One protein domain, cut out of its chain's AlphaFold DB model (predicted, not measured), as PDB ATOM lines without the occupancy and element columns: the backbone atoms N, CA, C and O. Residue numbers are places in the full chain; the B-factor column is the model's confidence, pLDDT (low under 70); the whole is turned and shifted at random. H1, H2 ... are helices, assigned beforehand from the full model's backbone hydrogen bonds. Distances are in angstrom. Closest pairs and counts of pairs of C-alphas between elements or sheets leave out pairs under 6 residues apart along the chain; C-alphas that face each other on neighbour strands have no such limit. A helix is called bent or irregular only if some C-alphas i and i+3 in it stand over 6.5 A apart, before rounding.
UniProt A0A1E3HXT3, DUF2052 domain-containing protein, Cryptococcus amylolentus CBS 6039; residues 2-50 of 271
ATOM      1  N   SER A   2     -32.895 -47.884 -38.014       87.94
ATOM      2  CA  SER A   2     -32.614 -46.468 -37.725       87.94
ATOM      3  C   SER A   2     -31.164 -46.269 -37.288       87.94
ATOM      4  O   SER A   2     -30.546 -47.195 -36.768       87.94
ATOM      5  N   VAL A   3     -30.651 -45.048 -37.448       91.94
ATOM      6  CA  VAL A   3     -29.344 -44.639 -36.913       91.94
ATOM      7  C   VAL A   3     -29.369 -44.726 -35.381       91.94
ATOM      8  O   VAL A   3     -30.363 -44.346 -34.760       91.94
ATOM      9  N   SER A   4     -28.302 -45.240 -34.763       94.75
ATOM     10  CA  SER A   4     -28.211 -45.328 -33.300       94.75
ATOM     11  C   SER A   4     -28.105 -43.932 -32.654       94.75
ATOM     12  O   SER A   4     -27.512 -43.031 -33.253       94.75
ATOM     13  N   PRO A   5     -28.616 -43.725 -31.423       94.69
ATOM     14  CA  PRO A   5     -28.593 -42.410 -30.761       94.69
ATOM     15  C   PRO A   5     -27.184 -41.824 -30.571       94.69
ATOM     16  O   PRO A   5     -26.991 -40.608 -30.623       94.69
ATOM     17  N   GLU A   6     -26.184 -42.690 -30.382       95.56
ATOM     18  CA  GLU A   6     -24.776 -42.291 -30.292       95.56
ATOM     19  C   GLU A   6     -24.294 -41.662 -31.606       95.56
ATOM     20  O   GLU A   6     -23.774 -40.545 -31.601       95.56
ATOM     21  N   HIS A   7     -24.544 -42.327 -32.739       96.31
ATOM     22  CA  HIS A   7     -24.203 -41.790 -34.055       96.31
ATOM     23  C   HIS A   7     -25.004 -40.523 -34.371       96.31
ATOM     24  O   HIS A   7     -24.436 -39.570 -34.900       96.31
ATOM     25  N   VAL A   8     -26.290 -40.454 -33.997       97.00
ATOM     26  CA  VAL A   8     -27.093 -39.225 -34.137       97.00
ATOM     27  C   VAL A   8     -26.423 -38.060 -33.409       97.00
ATOM     28  O   VAL A   8     -26.232 -36.999 -33.997       97.00
ATOM     29  N   SER A   9     -26.000 -38.265 -32.161       96.56
ATOM     30  CA  SER A   9     -25.340 -37.223 -31.367       96.56
ATOM     31  C   SER A   9     -24.038 -36.742 -32.019       96.56
ATOM     32  O   SER A   9     -23.795 -35.536 -32.092       96.56
ATOM     33  N   GLN A  10     -23.226 -37.666 -32.547       97.06
ATOM     34  CA  GLN A  10     -21.986 -37.344 -33.266       97.06
ATOM     35  C   GLN A  10     -22.257 -36.556 -34.559       97.06
ATOM     36  O   GLN A  10     -21.618 -35.531 -34.797       97.06
ATOM     37  N   ILE A  11     -23.239 -36.987 -35.358       97.38
ATOM     38  CA  ILE A  11     -23.647 -36.332 -36.610       97.38
ATOM     39  C   ILE A  11     -24.145 -34.907 -36.343       97.38
ATOM     40  O   ILE A  11     -23.701 -33.959 -36.994       97.38
ATOM     41  N   LEU A  12     -25.054 -34.735 -35.379       97.38
ATOM     42  CA  LEU A  12     -25.613 -33.422 -35.050       97.38
ATOM     43  C   LEU A  12     -24.545 -32.492 -34.470       97.38
ATOM     44  O   LEU A  12     -24.509 -31.317 -34.833       97.38
ATOM     45  N   SER A  13     -23.640 -33.021 -33.639       97.19
ATOM     46  CA  SER A  13     -22.502 -32.261 -33.117       97.19
ATOM     47  C   SER A  13     -21.574 -31.787 -34.236       97.19
ATOM     48  O   SER A  13     -21.197 -30.614 -34.241       97.19
ATOM     49  N   TYR A  14     -21.253 -32.656 -35.202       97.50
ATOM     50  CA  TYR A  14     -20.417 -32.307 -36.350       97.50
ATOM     51  C   TYR A  14     -21.052 -31.199 -37.205       97.50
ATOM     52  O   TYR A  14     -20.390 -30.226 -37.563       97.50
ATOM     53  N   LEU A  15     -22.356 -31.308 -37.477       97.06
ATOM     54  CA  LEU A  15     -23.115 -30.319 -38.252       97.06
ATOM     55  C   LEU A  15     -23.494 -29.062 -37.452       97.06
ATOM     56  O   LEU A  15     -24.149 -28.176 -37.998       97.06
ATOM     57  N   GLN A  16     -23.106 -28.978 -36.173       96.50
ATOM     58  CA  GLN A  16     -23.461 -27.887 -35.256       96.50
ATOM     59  C   GLN A  16     -24.982 -27.663 -35.149       96.50
ATOM     60  O   GLN A  16     -25.462 -26.539 -34.992       96.50
ATOM     61  N   LEU A  17     -25.753 -28.748 -35.242       95.38
ATOM     62  CA  LEU A  17     -27.201 -28.748 -35.066       95.38
ATOM     63  C   LEU A  17     -27.569 -28.929 -33.581       95.38
ATOM     64  O   LEU A  17     -26.757 -29.433 -32.801       95.38
ATOM     65  N   PRO A  18     -28.790 -28.537 -33.163       95.69
ATOM     66  CA  PRO A  18     -29.249 -28.751 -31.795       95.69
ATOM     67  C   PRO A  18     -29.141 -30.222 -31.380       95.69
ATOM     68  O   PRO A  18     -29.544 -31.111 -32.129       95.69
ATOM     69  N   ALA A  19     -28.616 -30.464 -30.177       93.31
ATOM     70  CA  ALA A  19     -28.482 -31.810 -29.637       93.31
ATOM     71  C   ALA A  19     -29.857 -32.482 -29.494       93.31
ATOM     72  O   ALA A  19     -30.803 -31.886 -28.976       93.31
ATOM     73  N   SER A  20     -29.948 -33.724 -29.959       93.38
ATOM     74  CA  SER A  20     -31.153 -34.548 -29.943       93.38
ATOM     75  C   SER A  20     -30.750 -36.020 -29.975       93.38
ATOM     76  O   SER A  20     -29.695 -36.365 -30.504       93.38
ATOM     77  N   GLU A  21     -31.600 -36.892 -29.440       92.06
ATOM     78  CA  GLU A  21     -31.435 -38.350 -29.543       92.06
ATOM     79  C   GLU A  21     -31.907 -38.893 -30.902       92.06
ATOM     80  O   GLU A  21     -31.610 -40.030 -31.266       92.06
ATOM     81  N   THR A  22     -32.637 -38.078 -31.670       94.69
ATOM     82  CA  THR A  22     -33.195 -38.422 -32.982       94.69
ATOM     83  C   THR A  22     -32.820 -37.390 -34.043       94.69
ATOM     84  O   THR A  22     -32.603 -36.211 -33.746       94.69
ATOM     85  N   LEU A  23     -32.751 -37.833 -35.304       95.06
ATOM     86  CA  LEU A  23     -32.534 -36.936 -36.439       95.06
ATOM     87  C   LEU A  23     -33.721 -35.968 -36.598       95.06
ATOM     88  O   LEU A  23     -34.869 -36.368 -36.399       95.06
ATOM     89  N   PRO A  24     -33.478 -34.712 -37.015       95.06
ATOM     90  CA  PRO A  24     -34.526 -33.704 -37.191       95.06
ATOM     91  C   PRO A  24     -35.466 -33.986 -38.376       95.06
ATOM     92  O   PRO A  24     -36.513 -33.353 -38.489       95.06
ATOM     93  N   SER A  25     -35.095 -34.904 -39.268       95.38
ATOM     94  CA  SER A  25     -35.882 -35.349 -40.420       95.38
ATOM     95  C   SER A  25     -35.643 -36.846 -40.666       95.38
ATOM     96  O   SER A  25     -34.662 -37.394 -40.146       95.38
ATOM     97  N   PRO A  26     -36.494 -37.524 -41.459       95.50
ATOM     98  CA  PRO A  26     -36.272 -38.910 -41.857       95.50
ATOM     99  C   PRO A  26     -34.859 -39.137 -42.428       95.50
ATOM    100  O   PRO A  26     -34.333 -38.242 -43.096       95.50
ATOM    101  N   PRO A  27     -34.238 -40.316 -42.218       96.12
ATOM    102  CA  PRO A  27     -32.837 -40.555 -42.574       96.12
ATOM    103  C   PRO A  27     -32.479 -40.240 -44.031       96.12
ATOM    104  O   PRO A  27     -31.453 -39.616 -44.278       96.12
ATOM    105  N   LEU A  28     -33.339 -40.611 -44.987       96.00
ATOM    106  CA  LEU A  28     -33.107 -40.349 -46.411       96.00
ATOM    107  C   LEU A  28     -33.143 -38.846 -46.734       96.00
ATOM    108  O   LEU A  28     -32.273 -38.340 -47.438       96.00
ATOM    109  N   GLU A  29     -34.116 -38.113 -46.188       96.88
ATOM    110  CA  GLU A  29     -34.225 -36.658 -46.364       96.88
ATOM    111  C   GLU A  29     -33.059 -35.924 -45.696       96.88
ATOM    112  O   GLU A  29     -32.482 -34.997 -46.267       96.88
ATOM    113  N   PHE A  30     -32.682 -36.376 -44.497       96.94
ATOM    114  CA  PHE A  30     -31.533 -35.850 -43.770       96.94
ATOM    115  C   PHE A  30     -30.249 -36.023 -44.586       96.94
ATOM    116  O   PHE A  30     -29.503 -35.063 -44.787       96.94
ATOM    117  N   LEU A  31     -30.029 -37.235 -45.105       96.62
ATOM    118  CA  LEU A  31     -28.881 -37.560 -45.939       96.62
ATOM    119  C   LEU A  31     -28.888 -36.731 -47.229       96.62
ATOM    120  O   LEU A  31     -27.880 -36.114 -47.551       96.62
ATOM    121  N   THR A  32     -30.032 -36.609 -47.911       96.88
ATOM    122  CA  THR A  32     -30.175 -35.770 -49.117       96.88
ATOM    123  C   THR A  32     -29.689 -34.339 -48.879       96.88
ATOM    124  O   THR A  32     -29.046 -33.749 -49.747       96.88
ATOM    125  N   LYS A  33     -29.969 -33.787 -47.692       96.56
ATOM    126  CA  LYS A  33     -29.608 -32.416 -47.331       96.56
ATOM    127  C   LYS A  33     -28.139 -32.249 -46.933       96.56
ATOM    128  O   LYS A  33     -27.552 -31.229 -47.281       96.56
ATOM    129  N   TYR A  34     -27.566 -33.201 -46.194       96.44
ATOM    130  CA  TYR A  34     -26.265 -33.022 -45.530       96.44
ATOM    131  C   TYR A  34     -25.147 -33.945 -46.031       96.44
ATOM    132  O   TYR A  34     -24.030 -33.855 -45.524       96.44
ATOM    133  N   ILE A  35     -25.385 -34.801 -47.034       95.31
ATOM    134  CA  ILE A  35     -24.384 -35.770 -47.522       95.31
ATOM    135  C   ILE A  35     -23.057 -35.125 -47.944       95.31
ATOM    136  O   ILE A  35     -22.004 -35.707 -47.731       95.31
ATOM    137  N   GLN A  36     -23.093 -33.914 -48.508       93.56
ATOM    138  CA  GLN A  36     -21.889 -33.189 -48.938       93.56
ATOM    139  C   GLN A  36     -21.124 -32.553 -47.772       93.56
ATOM    140  O   GLN A  36     -19.991 -32.114 -47.938       93.56
ATOM    141  N   ASN A  37     -21.759 -32.438 -46.604       94.69
ATOM    142  CA  ASN A  37     -21.158 -31.832 -45.425       94.69
ATOM    143  C   ASN A  37     -20.584 -32.874 -44.472       94.69
ATOM    144  O   ASN A  37     -19.824 -32.495 -43.597       94.69
ATOM    145  N   LEU A  38     -20.950 -34.148 -44.605       94.75
ATOM    146  CA  LEU A  38     -20.530 -35.196 -43.686       94.75
ATOM    147  C   LEU A  38     -19.317 -35.966 -44.232       94.75
ATOM    148  O   LEU A  38     -19.308 -36.320 -45.409       94.75
ATOM    149  N   PRO A  39     -18.314 -36.275 -43.390       94.38
ATOM    150  CA  PRO A  39     -17.253 -37.211 -43.747       94.38
ATOM    151  C   PRO A  39     -17.799 -38.644 -43.836       94.38
ATOM    152  O   PRO A  39     -18.791 -38.972 -43.181       94.38
ATOM    153  N   SER A  40     -17.111 -39.519 -44.577       92.75
ATOM    154  CA  SER A  40     -17.527 -40.915 -44.807       92.75
ATOM    155  C   SER A  40     -17.808 -41.691 -43.515       92.75
ATOM    156  O   SER A  40     -18.823 -42.376 -43.414       92.75
ATOM    157  N   SER A  41     -16.997 -41.493 -42.471       94.00
ATOM    158  CA  SER A  41     -17.195 -42.138 -41.163       94.00
ATOM    159  C   SER A  41     -18.538 -41.810 -40.497       94.00
ATOM    160  O   SER A  41     -19.064 -42.630 -39.750       94.00
ATOM    161  N   LEU A  42     -19.110 -40.632 -40.771       96.38
ATOM    162  CA  LEU A  42     -20.427 -40.220 -40.270       96.38
ATOM    163  C   LEU A  42     -21.568 -40.555 -41.244       96.38
ATOM    164  O   LEU A  42     -22.737 -40.371 -40.901       96.38
ATOM    165  N   LEU A  43     -21.242 -41.053 -42.439       96.25
ATOM    166  CA  LEU A  43     -22.194 -41.526 -43.442       96.25
ATOM    167  C   LEU A  43     -22.459 -43.035 -43.333       96.25
ATOM    168  O   LEU A  43     -23.591 -43.458 -43.558       96.25
ATOM    169  N   GLU A  44     -21.475 -43.825 -42.895       94.88
ATOM    170  CA  GLU A  44     -21.603 -45.275 -42.654       94.88
ATOM    171  C   GLU A  44     -22.858 -45.701 -41.864       94.88
ATOM    172  O   GLU A  44     -23.510 -46.679 -42.251       94.88
ATOM    173  N   PRO A  45     -23.304 -44.970 -40.818       95.81
ATOM    174  CA  PRO A  45     -24.527 -45.318 -40.097       95.81
ATOM    175  C   PRO A  45     -25.811 -45.284 -40.942       95.81
ATOM    176  O   PRO A  45     -26.843 -45.753 -40.467       95.81
ATOM    177  N   PHE A  46     -25.780 -44.735 -42.162       96.44
ATOM    178  CA  PHE A  46     -26.899 -44.721 -43.110       96.44
ATOM    179  C   PHE A  46     -26.885 -45.896 -44.103       96.44
ATOM    180  O   PHE A  46     -27.788 -45.986 -44.936       96.44
ATOM    181  N   SER A  47     -25.923 -46.822 -44.014       95.00
ATOM    182  CA  SER A  47     -25.819 -48.007 -44.889       95.00
ATOM    183  C   SER A  47     -27.054 -48.918 -44.867       95.00
ATOM    184  O   SER A  47     -27.317 -49.611 -45.848       95.00
ATOM    185  N   PHE A  48     -27.865 -48.864 -43.799       95.19
ATOM    186  CA  PHE A  48     -29.148 -49.577 -43.718       95.19
ATOM    187  C   PHE A  48     -30.187 -49.095 -44.745       95.19
ATOM    188  O   PHE A  48     -31.164 -49.804 -44.986       95.19
ATOM    189  N   ILE A  49     -30.027 -47.890 -45.309       96.19
ATOM    190  CA  ILE A  49     -30.853 -47.413 -46.421       96.19
ATOM    191  C   ILE A  49     -30.425 -48.180 -47.669       96.19
ATOM    192  O   ILE A  49     -29.239 -48.201 -48.027       96.19
ATOM    193  N   SER A  50     -31.389 -48.793 -48.352       95.75
ATOM    194  CA  SER A  50     -31.075 -49.629 -49.508       95.75
ATOM    195  C   SER A  50     -30.345 -48.820 -50.593       95.75
ATOM    196  O   SER A  50     -30.635 -47.633 -50.787       95.75
TER     197      SER A  50
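AT A GLANCE: This is residues 2 to 50 of the 271 residues of the protein "DUF2052 domain-containing protein" of Cryptococcus amylolentus CBS 6039 (UniProt A0A1E3HXT3). Three short helices stand at the corners of a triangle, with H3 running opposite ways to both H1 and H2. A long loop, residues 15 to 26, winds from H1 to H2 on the side away from H3. The printed part has 49 residues, with three named helices in the order H1, H2, H3 and no named strand, and its class is all helix. It is compact, with a radius of gyration of the C-alphas of 9.6 A, and rounded, with spans of 27 by 20 by 18 A.

IN THESE COORDINATES: H1, residues 5 to 14, begins at C-alpha 5 at (-28.593, -42.410, -30.761) and is 14.1 A long from first to last C-alpha. H2, residues 27 to 34, is 10.4 A long and begins at C-alpha 27 at (-32.837, -40.555, -42.574). H3, residues 40 to 46, is 10.3 A long and ends at C-alpha 46 at (-26.899, -44.721, -43.110). H3 is irregular, but only just: C-alphas 42 and 45 are 6.54 A apart.

HOW THE PARTS SIT: H1 touches H3; their closest C-alphas, those of Ile 11 and Leu 42, are 6.2 A apart. The two run opposite ways at a steep tilt of 40 degrees. H1 and H2 are apart. H2 and H3 are close but not clearly touching, and their closest C-alphas, those of Pro 27 and Phe 46, are 7.3 A apart. They run opposite ways at a shallow tilt of 27 degrees. In H1 and H2 every O i to N i+4 pair is within hydrogen-bond range; in H3 this holds for 1 of 3, and for 2 of 4 O i to N i+3 pairs.

THE WHOLE: The two C-alphas farthest apart, those of Pro 18 and Ser 50, are 27.4 A apart. The link from H1 to H2, 12 residues, is long, and the link from H2 to H3, 5 residues, is tight. The printed part has no cut. The mean pLDDT of the printed part is 95.4, and no printed residue is under 70.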